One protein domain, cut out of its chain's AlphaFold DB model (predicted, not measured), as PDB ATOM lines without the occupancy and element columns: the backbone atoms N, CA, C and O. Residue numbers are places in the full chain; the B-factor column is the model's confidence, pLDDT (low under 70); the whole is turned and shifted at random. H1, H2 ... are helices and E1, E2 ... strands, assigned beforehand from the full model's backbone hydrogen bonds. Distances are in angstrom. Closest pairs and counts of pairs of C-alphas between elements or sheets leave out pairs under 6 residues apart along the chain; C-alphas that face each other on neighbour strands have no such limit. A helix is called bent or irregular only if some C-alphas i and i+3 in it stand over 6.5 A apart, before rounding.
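What this domain is: This is residues 696 to 793 of the 794 residues of an uncharacterized protein of Alteromonas sp. TMED35 (UniProt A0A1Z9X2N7). A long, narrow rod is built on two long antiparallel strands, E2 and E3, both bent partway. E1 pairs along one half of E2, and E4 and E5 curl the sheet round at the other half, where the short helix H1 sits between E2 and E5; H2 packs along E3 at the opposite end from E5. The printed part has 98 residues, in the order H1 E1 E2 E3 H2 E4 E5, mixed in class; the antiparallel sheet runs E1 - E2 - E3 - E4 - E5. It is loose, with a radius of gyration of the C-alphas of 17.1 A and spans of 58 by 21 by 20 A.

Where its parts are: H1, residues 696 to 700, starts at C-alpha 696 (45.340, -37.278, 47.279) and is 6.0 A long. E1 is residues 706 to 711, 16.8 A; E2, 714 to 730, 43.2 A; E3, 735 to 750, 43.1 A. H2 is residues 757 to 771, 21.3 A; E4, 777 to 783, 18.9 A; E5, 789 to 792, 9.4 A, ends at C-alpha 792 (31.110, -28.456, 49.986).

How they stand to each other: The sheet is strongly twisted and curled like part of a barrel; E2 bends by 61 degrees at residue 727 and E3 by 62 degrees at residue 739. E1, E2 and E3 form a meander, each strand the antiparallel neighbour of the one before. Within hydrogen-bond range are N 709 and O 716, 2.7 A, in the hairpin E1 and E2; N 724 and O 741, 2.8 A, in the hairpin E2 and E3; N 736 and O 781, 2.8 A, between E3 and E4; and N 782 and O 790, 2.9 A, in the hairpin E4 and E5. H2 is on the sheet at a height of 4.6 A, along E3 at 7 degrees on the local plane, and only just over it, with 3 of its C-alphas falling on E3; their closest C-alphas, Met 748 and Ser 764, are 4.9 A apart. H1 is on the sheet, only just at the sheet's level, with a height of 3.8 A; the closest C-alphas of H1 and E2, Phe 699 and Val 723, are 6.0 A apart. In H1 and H2 every O i to N i+4 pair is within hydrogen-bond range.

The domain as a whole: The C-alphas farthest apart, Ala 733 and Gly 754, are 57.9 A apart. The printed part has no cut and no long link. Its mean pLDDT is 71.9, with 39 residues under 70, among them 706 to 717 and 747 to 766.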
ATOM      1  N   ARG A 696      45.289 -36.830  45.882       89.38
ATOM      2  CA  ARG A 696      45.340 -37.278  47.279       89.38
ATOM      3  C   ARG A 696      44.538 -36.355  48.192       89.38
ATOM      4  O   ARG A 696      43.792 -36.840  49.036       89.38
ATOM      5  N   GLU A 697      44.686 -35.050  48.015       90.88
ATOM      6  CA  GLU A 697      43.999 -34.025  48.804       90.88
ATOM      7  C   GLU A 697      42.494 -33.992  48.515       90.88
ATOM      8  O   GLU A 697      41.675 -33.925  49.431       90.88
ATOM      9  N   LEU A 698      42.112 -34.121  47.244       90.00
ATOM     10  CA  LEU A 698      40.720 -34.197  46.821       90.00
ATOM     11  C   LEU A 698      40.069 -35.477  47.348       90.00
ATOM     12  O   LEU A 698      38.973 -35.410  47.899       90.00
ATOM     13  N   PHE A 699      40.763 -36.621  47.259       91.06
ATOM     14  CA  PHE A 699      40.335 -37.871  47.888       91.06
ATOM     15  C   PHE A 699      40.207 -37.727  49.408       91.06
ATOM     16  O   PHE A 699      39.222 -38.192  49.980       91.06
ATOM     17  N   ALA A 700      41.157 -37.059  50.071       85.44
ATOM     18  CA  ALA A 700      41.110 -36.782  51.504       85.44
ATOM     19  C   ALA A 700      39.883 -35.935  51.885       85.44
ATOM     20  O   ALA A 700      39.230 -36.234  52.886       85.44
ATOM     21  N   GLY A 701      39.526 -34.963  51.044       84.62
ATOM     22  CA  GLY A 701      38.407 -34.048  51.241       84.62
ATOM     23  C   GLY A 701      37.021 -34.565  50.850       84.62
ATOM     24  O   GLY A 701      36.037 -33.847  51.061       84.62
ATOM     25  N   LEU A 702      36.916 -35.775  50.284       86.56
ATOM     26  CA  LEU A 702      35.628 -36.407  49.986       86.56
ATOM     27  C   LEU A 702      34.860 -36.702  51.273       86.56
ATOM     28  O   LEU A 702      35.380 -37.324  52.198       86.56
ATOM     29  N   THR A 703      33.581 -36.333  51.292       81.44
ATOM     30  CA  THR A 703      32.683 -36.617  52.420       81.44
ATOM     31  C   THR A 703      32.246 -38.081  52.506       81.44
ATOM     32  O   THR A 703      31.730 -38.490  53.539       81.44
ATOM     33  N   ASN A 704      32.446 -38.884  51.454       74.06
ATOM     34  CA  ASN A 704      32.178 -40.322  51.455       74.06
ATOM     35  C   ASN A 704      33.199 -41.051  50.561       74.06
ATOM     36  O   ASN A 704      33.381 -40.665  49.405       74.06
ATOM     37  N   LYS A 705      33.875 -42.082  51.093       75.38
ATOM     38  CA  LYS A 705      35.002 -42.779  50.435       75.38
ATOM     39  C   LYS A 705      34.787 -44.279  50.243       75.38
ATOM     40  O   LYS A 705      35.660 -44.953  49.706       75.38
ATOM     41  N   GLY A 706      33.637 -44.823  50.627       69.88
ATOM     42  CA  GLY A 706      33.381 -46.244  50.439       69.88
ATOM     43  C   GLY A 706      32.001 -46.685  50.891       69.88
ATOM     44  O   GLY A 706      31.261 -45.949  51.538       69.88
ATOM     45  N   GLY A 707      31.665 -47.912  50.521       60.22
ATOM     46  CA  GLY A 707      30.469 -48.606  50.954       60.22
ATOM     47  C   GLY A 707      30.653 -50.108  50.793       60.22
ATOM     48  O   GLY A 707      31.194 -50.589  49.796       60.22
ATOM     49  N   SER A 708      30.212 -50.865  51.782       50.62
ATOM     50  CA  SER A 708      30.122 -52.317  51.715       50.62
ATOM     51  C   SER A 708      28.650 -52.727  51.684       50.62
ATOM     52  O   SER A 708      27.766 -52.073  52.239       50.62
ATOM     53  N   ALA A 709      28.363 -53.800  50.963       49.19
ATOM     54  CA  ALA A 709      27.044 -54.383  50.836       49.19
ATOM     55  C   ALA A 709      27.192 -55.905  50.845       49.19
ATOM     56  O   ALA A 709      27.681 -56.507  49.891       49.19
ATOM     57  N   THR A 710      26.770 -56.548  51.929       43.00
ATOM     58  CA  THR A 710      26.873 -58.005  52.083       43.00
ATOM     59  C   THR A 710      25.538 -58.667  51.784       43.00
ATOM     60  O   THR A 710      24.517 -58.326  52.379       43.00
ATOM     61  N   ALA A 711      25.536 -59.637  50.867       44.47
ATOM     62  CA  ALA A 711      24.359 -60.414  50.498       44.47
ATOM     63  C   ALA A 711      24.723 -61.899  50.322       44.47
ATOM     64  O   ALA A 711      25.670 -62.243  49.624       44.47
ATOM     65  N   PHE A 712      23.950 -62.799  50.942       42.19
ATOM     66  CA  PHE A 712      24.067 -64.262  50.779       42.19
ATOM     67  C   PHE A 712      25.447 -64.862  51.102       42.19
ATOM     68  O   PHE A 712      25.918 -65.757  50.404       42.19
ATOM     69  N   GLY A 713      26.104 -64.382  52.162       47.66
ATOM     70  CA  GLY A 713      27.439 -64.859  52.538       47.66
ATOM     71  C   GLY A 713      28.541 -64.384  51.593       47.66
ATOM     72  O   GLY A 713      29.655 -64.885  51.698       47.66
ATOM     73  N   PHE A 714      28.237 -63.428  50.706       46.28
ATOM     74  CA  PHE A 714      29.192 -62.706  49.879       46.28
ATOM     75  C   PHE A 714      29.183 -61.215  50.242       46.28
ATOM     76  O   PHE A 714      28.153 -60.547  50.144       46.28
ATOM     77  N   THR A 715      30.324 -60.681  50.658       56.66
ATOM     78  CA  THR A 715      30.514 -59.256  50.956       56.66
ATOM     79  C   THR A 715      30.994 -58.560  49.700       56.66
ATOM     80  O   THR A 715      32.117 -58.821  49.275       56.66
ATOM     81  N   LYS A 716      30.181 -57.673  49.116       61.12
ATOM     82  CA  LYS A 716      30.639 -56.720  48.104       61.12
ATOM     83  C   LYS A 716      31.201 -55.500  48.819       61.12
ATOM     84  O   LYS A 716      30.482 -54.827  49.543       61.12
ATOM     85  N   THR A 717      32.468 -55.199  48.608       68.75
ATOM     86  CA  THR A 717      33.087 -53.949  49.059       68.75
ATOM     87  C   THR A 717      33.336 -53.054  47.861       68.75
ATOM     88  O   THR A 717      33.784 -53.535  46.823       68.75
ATOM     89  N   GLU A 718      33.041 -51.765  47.998       76.12
ATOM     90  CA  GLU A 718      33.408 -50.714  47.054       76.12
ATOM     91  C   GLU A 718      34.110 -49.616  47.842       76.12
ATOM     92  O   GLU A 718      33.491 -48.862  48.588       76.12
ATOM     93  N   VAL A 719      35.426 -49.534  47.707       79.75
ATOM     94  CA  VAL A 719      36.215 -48.511  48.393       79.75
ATOM     95  C   VAL A 719      36.820 -47.621  47.332       79.75
ATOM     96  O   VAL A 719      37.524 -48.113  46.449       79.75
ATOM     97  N   ILE A 720      36.552 -46.320  47.403       82.94
ATOM     98  CA  ILE A 720      37.325 -45.349  46.639       82.94
ATOM     99  C   ILE A 720      38.723 -45.397  47.246       82.94
ATOM    100  O   ILE A 720      38.912 -45.102  48.420       82.94
ATOM    101  N   VAL A 721      39.690 -45.855  46.465       84.50
ATOM    102  CA  VAL A 721      41.090 -45.959  46.901       84.50
ATOM    103  C   VAL A 721      41.915 -44.777  46.414       84.50
ATOM    104  O   VAL A 721      42.977 -44.498  46.960       84.50
ATOM    105  N   SER A 722      41.427 -44.094  45.381       86.88
ATOM    106  CA  SER A 722      41.985 -42.857  44.850       86.88
ATOM    107  C   SER A 722      40.982 -42.188  43.907       86.88
ATOM    108  O   SER A 722      39.911 -42.729  43.618       86.88
ATOM    109  N   VAL A 723      41.321 -41.001  43.422       90.38
ATOM    110  CA  VAL A 723      40.575 -40.270  42.393       90.38
ATOM    111  C   VAL A 723      41.545 -39.852  41.298       90.38
ATOM    112  O   VAL A 723      42.702 -39.597  41.599       90.38
ATOM    113  N   ASP A 724      41.064 -39.763  40.064       90.19
ATOM    114  CA  ASP A 724      41.793 -39.171  38.945       90.19
ATOM    115  C   ASP A 724      41.165 -37.813  38.631       90.19
ATOM    116  O   ASP A 724      39.992 -37.754  38.241       90.19
ATOM    117  N   ILE A 725      41.908 -36.724  38.818       90.69
ATOM    118  CA  ILE A 725      41.409 -35.376  38.512       90.69
ATOM    119  C   ILE A 725      41.557 -35.128  37.015       90.69
ATOM    120  O   ILE A 725      42.621 -35.335  36.436       90.69
ATOM    121  N   ARG A 726      40.479 -34.661  36.381       87.12
ATOM    122  CA  ARG A 726      40.498 -34.258  34.975       87.12
ATOM    123  C   ARG A 726      40.793 -32.772  34.833       87.12
ATOM    124  O   ARG A 726      41.713 -32.401  34.113       87.12
ATOM    125  N   GLU A 727      40.014 -31.945  35.522       89.19
ATOM    126  CA  GLU A 727      40.243 -30.507  35.620       89.19
ATOM    127  C   GLU A 727      39.736 -29.972  36.959       89.19
ATOM    128  O   GLU A 727      38.763 -30.478  37.520       89.19
ATOM    129  N   CYS A 728      40.390 -28.925  37.451       86.06
ATOM    130  CA  CYS A 728      39.930 -28.121  38.571       86.06
ATOM    131  C   CYS A 728      40.161 -26.651  38.230       86.06
ATOM    132  O   CYS A 728      41.228 -26.304  37.725       86.06
ATOM    133  N   PHE A 729      39.198 -25.787  38.536       82.06
ATOM    134  CA  PHE A 729      39.346 -24.344  38.360       82.06
ATOM    135  C   PHE A 729      38.929 -23.584  39.615       82.06
ATOM    136  O   PHE A 729      37.933 -23.917  40.268       82.06
ATOM    137  N   GLN A 730      39.711 -22.557  39.947       72.50
ATOM    138  CA  GLN A 730      39.460 -21.683  41.083       72.50
ATOM    139  C   GLN A 730      38.256 -20.787  40.792       72.50
ATOM    140  O   GLN A 730      38.192 -20.119  39.761       72.50
ATOM    141  N   ILE A 731      37.286 -20.771  41.703       66.88
ATOM    142  CA  ILE A 731      36.063 -19.962  41.582       66.88
ATOM    143  C   ILE A 731      35.975 -18.862  42.651       66.88
ATOM    144  O   ILE A 731      35.126 -17.977  42.546       66.88
ATOM    145  N   SER A 732      36.836 -18.898  43.677       61.97
ATOM    146  CA  SER A 732      36.995 -17.845  44.694       61.97
ATOM    147  C   SER A 732      38.384 -17.922  45.347       61.97
ATOM    148  O   SER A 732      39.171 -18.803  45.019       61.97
ATOM    149  N   ALA A 733      38.693 -17.045  46.308       54.94
ATOM    150  CA  ALA A 733      39.957 -17.087  47.058       54.94
ATOM    151  C   ALA A 733      40.240 -18.438  47.759       54.94
ATOM    152  O   ALA A 733      41.389 -18.713  48.093       54.94
ATOM    153  N   THR A 734      39.219 -19.271  48.001       67.06
ATOM    154  CA  THR A 734      39.366 -20.556  48.706       67.06
ATOM    155  C   THR A 734      38.608 -21.727  48.080       67.06
ATOM    156  O   THR A 734      38.781 -22.853  48.542       67.06
ATOM    157  N   ASP A 735      37.792 -21.512  47.044       74.75
ATOM    158  CA  ASP A 735      36.930 -22.555  46.474       74.75
ATOM    159  C   ASP A 735      37.363 -22.952  45.055       74.75
ATOM    160  O   ASP A 735      37.648 -22.099  44.210       74.75
ATOM    161  N   PHE A 736      37.340 -24.259  44.787       84.69
ATOM    162  CA  PHE A 736      37.643 -24.894  43.505       84.69
ATOM    163  C   PHE A 736      36.473 -25.748  43.035       84.69
ATOM    164  O   PHE A 736      35.844 -26.455  43.823       84.69
ATOM    165  N   SER A 737      36.203 -25.723  41.734       86.00
ATOM    166  CA  SER A 737      35.279 -26.651  41.086       86.00
ATOM    167  C   SER A 737      36.076 -27.705  40.331       86.00
ATOM    168  O   SER A 737      36.918 -27.344  39.516       86.00
ATOM    169  N   CYS A 738      35.837 -28.983  40.626       90.81
ATOM    170  CA  CYS A 738      36.654 -30.093  40.147       90.81
ATOM    171  C   CYS A 738      35.821 -31.186  39.468       90.81
ATOM    172  O   CYS A 738      34.847 -31.692  40.042       90.81
ATOM    173  N   GLU A 739      36.264 -31.593  38.277       92.69
ATOM    174  CA  GLU A 739      35.836 -32.801  37.571       92.69
ATOM    175  C   GLU A 739      36.826 -33.934  37.870       92.69
ATOM    176  O   GLU A 739      38.017 -33.827  37.568       92.69
ATOM    177  N   TYR A 740      36.353 -35.033  38.459       91.19
ATOM    178  CA  TYR A 740      37.208 -36.168  38.813       91.19
ATOM    179  C   TYR A 740      36.519 -37.516  38.595       91.19
ATOM    180  O   TYR A 740      35.293 -37.634  38.639       91.19
ATOM    181  N   LYS A 741      37.317 -38.566  38.394       89.94
ATOM    182  CA  LYS A 741      36.857 -39.952  38.292       89.94
ATOM    183  C   LYS A 741      37.327 -40.757  39.510       89.94
ATOM    184  O   LYS A 741      38.529 -40.897  39.704       89.94
ATOM    185  N   PRO A 742      36.430 -41.331  40.326       86.06
ATOM    186  CA  PRO A 742      36.846 -42.182  41.436       86.06
ATOM    187  C   PRO A 742      37.412 -43.519  40.930       86.06
ATOM    188  O   PRO A 742      36.817 -44.177  40.072       86.06
ATOM    189  N   LYS A 743      38.544 -43.948  41.494       85.00
ATOM    190  CA  LYS A 743      39.087 -45.299  41.337       85.00
ATOM    191  C   LYS A 743      38.625 -46.151  42.499       85.00
ATOM    192  O   LYS A 743      38.969 -45.897  43.652       85.00
ATOM    193  N   LEU A 744      37.859 -47.184  42.178       82.00
ATOM    194  CA  LEU A 744      37.301 -48.069  43.186       82.00
ATOM    195  C   LEU A 744      38.060 -49.385  43.216       82.00
ATOM    196  O   LEU A 744      38.335 -49.985  42.176       82.00
ATOM    197  N   LYS A 745      38.361 -49.853  44.421       79.88
ATOM    198  CA  LYS A 745      38.735 -51.236  44.672       79.88
ATOM    199  C   LYS A 745      37.474 -51.971  45.078       79.88
ATOM    200  O   LYS A 745      36.870 -51.651  46.102       79.88
ATOM    201  N   CYS A 746      37.096 -52.938  44.255       73.88
ATOM    202  CA  CYS A 746      35.893 -53.712  44.455       73.88
ATOM    203  C   CYS A 746      36.241 -55.166  44.718       73.88
ATOM    204  O   CYS A 746      36.939 -55.808  43.935       73.88
ATOM    205  N   GLY A 747      35.787 -55.673  45.856       68.50
ATOM    206  CA  GLY A 747      36.096 -57.017  46.318       68.50
ATOM    207  C   GLY A 747      34.828 -57.792  46.598       68.50
ATOM    208  O   GLY A 747      33.820 -57.218  46.999       68.50
ATOM    209  N   MET A 748      34.892 -59.104  46.390       65.19
ATOM    210  CA  MET A 748      33.864 -60.017  46.858       65.19
ATOM    211  C   MET A 748      34.514 -61.052  47.773       65.19
ATOM    212  O   MET A 748      35.357 -61.820  47.314       65.19
ATOM    213  N   SER A 749      34.172 -61.075  49.059       56.59
ATOM    214  CA  SER A 749      34.646 -62.105  50.001       56.59
ATOM    215  C   SER A 749      33.490 -63.011  50.419       56.59
ATOM    216  O   SER A 749      32.340 -62.601  50.315       56.59
ATOM    217  N   SER A 750      33.761 -64.253  50.840       51.66
ATOM    218  CA  SER A 750      32.720 -65.169  51.324       51.66
ATOM    219  C   SER A 750      33.100 -65.836  52.637       51.66
ATOM    220  O   SER A 750      34.188 -66.406  52.719       51.66
ATOM    221  N   GLN A 751      32.207 -65.849  53.625       46.34
ATOM    222  CA  GLN A 751      32.420 -66.568  54.884       46.34
ATOM    223  C   GLN A 751      31.547 -67.831  54.939       46.34
ATOM    224  O   GLN A 751      30.325 -67.759  54.841       46.34
ATOM    225  N   GLY A 752      32.184 -69.000  55.088       46.19
ATOM    226  CA  GLY A 752      31.514 -70.260  55.457       46.19
ATOM    227  C   GLY A 752      31.576 -71.409  54.444       46.19
ATOM    228  O   GLY A 752      31.251 -72.538  54.796       46.19
ATOM    229  N   TRP A 753      32.032 -71.184  53.210       40.19
ATOM    230  CA  TRP A 753      32.235 -72.265  52.240       40.19
ATOM    231  C   TRP A 753      33.701 -72.690  52.284       40.19
ATOM    232  O   TRP A 753      34.593 -71.866  52.088       40.19
ATOM    233  N   GLY A 754      33.967 -73.969  52.565       41.69
ATOM    234  CA  GLY A 754      35.323 -74.515  52.539       41.69
ATOM    235  C   GLY A 754      36.060 -74.114  51.255       41.69
ATOM    236  O   GLY A 754      35.528 -74.274  50.160       41.69
ATOM    237  N   ASN A 755      37.262 -73.554  51.424       41.25
ATOM    238  CA  ASN A 755      38.208 -73.101  50.400       41.25
ATOM    239  C   ASN A 755      37.957 -73.641  48.974       41.25
ATOM    240  O   ASN A 755      38.452 -74.707  48.606       41.25
ATOM    241  N   SER A 756      37.327 -72.836  48.114       44.81
ATOM    242  CA  SER A 756      37.653 -72.848  46.684       44.81
ATOM    243  C   SER A 756      38.062 -71.436  46.252       44.81
ATOM    244  O   SER A 756      37.274 -70.629  45.768       44.81
ATOM    245  N   SER A 757      39.340 -71.117  46.464       54.09
ATOM    246  CA  SER A 757      39.942 -69.800  46.202       54.09
ATOM    247  C   SER A 757      39.735 -69.280  44.770       54.09
ATOM    248  O   SER A 757      39.763 -68.072  44.546       54.09
ATOM    249  N   ALA A 758      39.469 -70.165  43.803       54.09
ATOM    250  CA  ALA A 758      39.245 -69.810  42.405       54.09
ATOM    251  C   ALA A 758      37.892 -69.114  42.139       54.09
ATOM    252  O   ALA A 758      37.823 -68.256  41.263       54.09
ATOM    253  N   HIS A 759      36.823 -69.446  42.876       53.03
ATOM    254  CA  HIS A 759      35.487 -68.869  42.645       53.03
ATOM    255  C   HIS A 759      35.387 -67.431  43.175       53.03
ATOM    256  O   HIS A 759      34.914 -66.534  42.480       53.03
ATOM    257  N   THR A 760      35.911 -67.190  44.378       59.00
ATOM    258  CA  THR A 760      35.952 -65.865  45.019       59.00
ATOM    259  C   THR A 760      36.860 -64.891  44.257       59.00
ATOM    260  O   THR A 760      36.519 -63.718  44.097       59.00
ATOM    261  N   GLN A 761      37.977 -65.383  43.701       60.25
ATOM    262  CA  GLN A 761      38.839 -64.589  42.820       60.25
ATOM    263  C   GLN A 761      38.158 -64.240  41.493       60.25
ATOM    264  O   GLN A 761      38.230 -63.087  41.080       60.25
ATOM    265  N   LEU A 762      37.463 -65.189  40.847       60.69
ATOM    266  CA  LEU A 762      36.751 -64.940  39.587       60.69
ATOM    267  C   LEU A 762      35.644 -63.882  39.755       60.69
ATOM    268  O   LEU A 762      35.517 -62.983  38.926       60.69
ATOM    269  N   MET A 763      34.886 -63.956  40.853       62.00
ATOM    270  CA  MET A 763      33.818 -63.001  41.169       62.00
ATOM    271  C   MET A 763      34.352 -61.612  41.536       62.00
ATOM    272  O   MET A 763      33.819 -60.609  41.063       62.00
ATOM    273  N   SER A 764      35.448 -61.539  42.300       63.28
ATOM    274  CA  SER A 764      36.135 -60.266  42.560       63.28
ATOM    275  C   SER A 764      36.660 -59.632  41.264       63.28
ATOM    276  O   SER A 764      36.571 -58.420  41.094       63.28
ATOM    277  N   TRP A 765      37.146 -60.435  40.305       66.31
ATOM    278  CA  TRP A 765      37.596 -59.946  38.993       66.31
ATOM    279  C   TRP A 765      36.445 -59.394  38.137       66.31
ATOM    280  O   TRP A 765      36.581 -58.338  37.514       66.31
ATOM    281  N   ALA A 766      35.294 -60.075  38.134       67.12
ATOM    282  CA  ALA A 766      34.091 -59.611  37.444       67.12
ATOM    283  C   ALA A 766      33.571 -58.287  38.039       67.12
ATOM    284  O   ALA A 766      33.334 -57.334  37.300       67.12
ATOM    285  N   MET A 767      33.501 -58.178  39.369       70.56
ATOM    286  CA  MET A 767      33.080 -56.947  40.051       70.56
ATOM    287  C   MET A 767      34.048 -55.781  39.867       70.56
ATOM    288  O   MET A 767      33.615 -54.647  39.673       70.56
ATOM    289  N   GLN A 768      35.355 -56.043  39.896       77.38
ATOM    290  CA  GLN A 768      36.345 -55.007  39.620       77.38
ATOM    291  C   GLN A 768      36.178 -54.443  38.197       77.38
ATOM    292  O   GLN A 768      36.404 -53.255  37.982       77.38
ATOM    293  N   THR A 769      35.733 -55.263  37.237       72.38
ATOM    294  CA  THR A 769      35.461 -54.824  35.857       72.38
ATOM    295  C   THR A 769      34.264 -53.870  35.784       72.38
ATOM    296  O   THR A 769      34.359 -52.850  35.102       72.38
ATOM    297  N   ASP A 770      33.190 -54.135  36.534       68.31
ATOM    298  CA  ASP A 770      32.022 -53.243  36.629       68.31
ATOM    299  C   ASP A 770      32.355 -51.917  37.334       68.31
ATOM    300  O   ASP A 770      31.952 -50.847  36.878       68.31
ATOM    301  N   CYS A 771      33.157 -51.949  38.401       70.12
ATOM    302  CA  CYS A 771      33.584 -50.736  39.104       70.12
ATOM    303  C   CYS A 771      34.483 -49.819  38.264       70.12
ATOM    304  O   CYS A 771      34.464 -48.599  38.423       70.12
ATOM    305  N   ASN A 772      35.237 -50.379  37.318       71.31
ATOM    306  CA  ASN A 772      36.066 -49.586  36.410       71.31
ATOM    307  C   ASN A 772      35.229 -48.753  35.405       71.31
ATOM    308  O   ASN A 772      35.774 -47.851  34.754       71.31
ATOM    309  N   ALA A 773      33.919 -49.022  35.288       67.94
ATOM    310  CA  ALA A 773      32.996 -48.361  34.363       67.94
ATOM    311  C   ALA A 773      32.297 -47.101  34.927       67.94
ATOM    312  O   ALA A 773      31.477 -46.510  34.225       67.94
ATOM    313  N   ILE A 774      32.608 -46.660  36.156       70.06
ATOM    314  CA  ILE A 774      32.016 -45.442  36.747       70.06
ATOM    315  C   ILE A 774      32.412 -44.171  35.962       70.06
ATOM    316  O   ILE A 774      33.550 -44.033  35.505       70.06
ATOM    317  N   MET A 775      31.442 -43.263  35.794       70.88
ATOM    318  CA  MET A 775      31.553 -41.987  35.064       70.88
ATOM    319  C   MET A 775      32.167 -40.867  35.924       70.88
ATOM    320  O   MET A 775      32.171 -40.958  37.153       70.88
ATOM    321  N   GLU A 776      32.657 -39.804  35.280       79.94
ATOM    322  CA  GLU A 776      33.204 -38.623  35.962       79.94
ATOM    323  C   GLU A 776      32.151 -37.918  36.843       79.94
ATOM    324  O   GLU A 776      30.951 -37.909  36.547       79.94
ATOM    325  N   GLN A 777      32.607 -37.321  37.945       81.12
ATOM    326  CA  GLN A 777      31.806 -36.542  38.885       81.12
ATOM    327  C   GLN A 777      32.281 -35.092  38.931       81.12
ATOM    328  O   GLN A 777      33.466 -34.815  38.778       81.12
ATOM    329  N   PHE A 778      31.350 -34.175  39.203       86.56
ATOM    330  CA  PHE A 778      31.627 -32.744  39.307       86.56
ATOM    331  C   PHE A 778      31.219 -32.214  40.686       86.56
ATOM    332  O   PHE A 778      30.047 -32.343  41.070       86.56
ATOM    333  N   LYS A 779      32.171 -31.662  41.451       89.50
ATOM    334  CA  LYS A 779      31.959 -31.188  42.835       89.50
ATOM    335  C   LYS A 779      32.801 -29.955  43.167       89.50
ATOM    336  O   LYS A 779      33.843 -29.722  42.564       89.50
ATOM    337  N   THR A 780      32.345 -29.199  44.163       87.88
ATOM    338  CA  THR A 780      33.040 -28.019  44.690       87.88
ATOM    339  C   THR A 780      33.803 -28.383  45.963       87.88
ATOM    340  O   THR A 780      33.273 -29.078  46.836       87.88
ATOM    341  N   PHE A 781      35.032 -27.891  46.082       86.69
ATOM    342  CA  PHE A 781      35.928 -28.115  47.210       86.69
ATOM    343  C   PHE A 781      36.434 -26.784  47.750       86.69
ATOM    344  O   PHE A 781      36.794 -25.897  46.983       86.69
ATOM    345  N   ARG A 782      36.466 -26.654  49.075       86.56
ATOM    346  CA  ARG A 782      36.996 -25.487  49.780       86.56
ATOM    347  C   ARG A 782      38.314 -25.835  50.445       86.56
ATOM    348  O   ARG A 782      38.365 -26.822  51.180       86.56
ATOM    349  N   LYS A 783      39.331 -25.001  50.252       77.62
ATOM    350  CA  LYS A 783      40.565 -25.044  51.032       77.62
ATOM    351  C   LYS A 783      40.251 -24.611  52.459       77.62
ATOM    352  O   LYS A 783      39.732 -23.515  52.680       77.62
ATOM    353  N   VAL A 784      40.509 -25.496  53.414       78.75
ATOM    354  CA  VAL A 784      40.278 -25.258  54.849       78.75
ATOM    355  C   VAL A 784      41.580 -25.206  55.648       78.75
ATOM    356  O   VAL A 784      41.577 -24.668  56.750       78.75
ATOM    357  N   GLY A 785      42.682 -25.670  55.054       70.56
ATOM    358  CA  GLY A 785      44.035 -25.639  55.599       70.56
ATOM    359  C   GLY A 785      45.070 -25.890  54.498       70.56
ATOM    360  O   GLY A 785      44.733 -25.978  53.312       70.56
ATOM    361  N   GLU A 786      46.343 -25.974  54.861       72.38
ATOM    362  CA  GLU A 786      47.405 -26.350  53.925       72.38
ATOM    363  C   GLU A 786      47.295 -27.844  53.590       72.38
ATOM    364  O   GLU A 786      47.224 -28.673  54.488       72.38
ATOM    365  N   GLY A 787      47.153 -28.189  52.306       71.19
ATOM    366  CA  GLY A 787      46.843 -29.559  51.865       71.19
ATOM    367  C   GLY A 787      45.455 -30.084  52.270       71.19
ATOM    368  O   GLY A 787      45.044 -31.161  51.839       71.19
ATOM    369  N   GLU A 788      44.683 -29.325  53.052       77.62
ATOM    370  CA  GLU A 788      43.372 -29.743  53.533       77.62
ATOM    371  C   GLU A 788      42.234 -29.110  52.742       77.62
ATOM    372  O   GLU A 788      42.021 -27.890  52.720       77.62
ATOM    373  N   TRP A 789      41.434 -29.987  52.148       87.25
ATOM    374  CA  TRP A 789      40.290 -29.620  51.335       87.25
ATOM    375  C   TRP A 789      39.037 -30.287  51.864       87.25
ATOM    376  O   TRP A 789      39.067 -31.405  52.373       87.25
ATOM    377  N   ARG A 790      37.904 -29.603  51.732       87.75
ATOM    378  CA  ARG A 790      36.605 -30.140  52.127       87.75
ATOM    379  C   ARG A 790      35.621 -30.014  50.985       87.75
ATOM    380  O   ARG A 790      35.393 -28.915  50.479       87.75
ATOM    381  N   GLN A 791      34.992 -31.127  50.616       87.75
ATOM    382  CA  GLN A 791      33.867 -31.107  49.693       87.75
ATOM    383  C   GLN A 791      32.716 -30.300  50.308       87.75
ATOM    384  O   GLN A 791      32.214 -30.629  51.386       87.75
ATOM    385  N   ILE A 792      32.275 -29.258  49.609       79.56
ATOM    386  CA  ILE A 792      31.110 -28.456  49.986       79.56
ATOM    387  C   ILE A 792      29.903 -28.906  49.160       79.56
ATOM    388  O   ILE A 792      30.013 -29.221  47.975       79.56
ATOM    389  N   ALA A 793      28.746 -29.017  49.814       62.38
ATOM    390  CA  ALA A 793      27.507 -29.380  49.139       62.38
ATOM    391  C   ALA A 793      27.089 -28.242  48.197       62.38
ATOM    392  O   ALA A 793      27.042 -27.088  48.627       62.38
TER     393      ALA A 793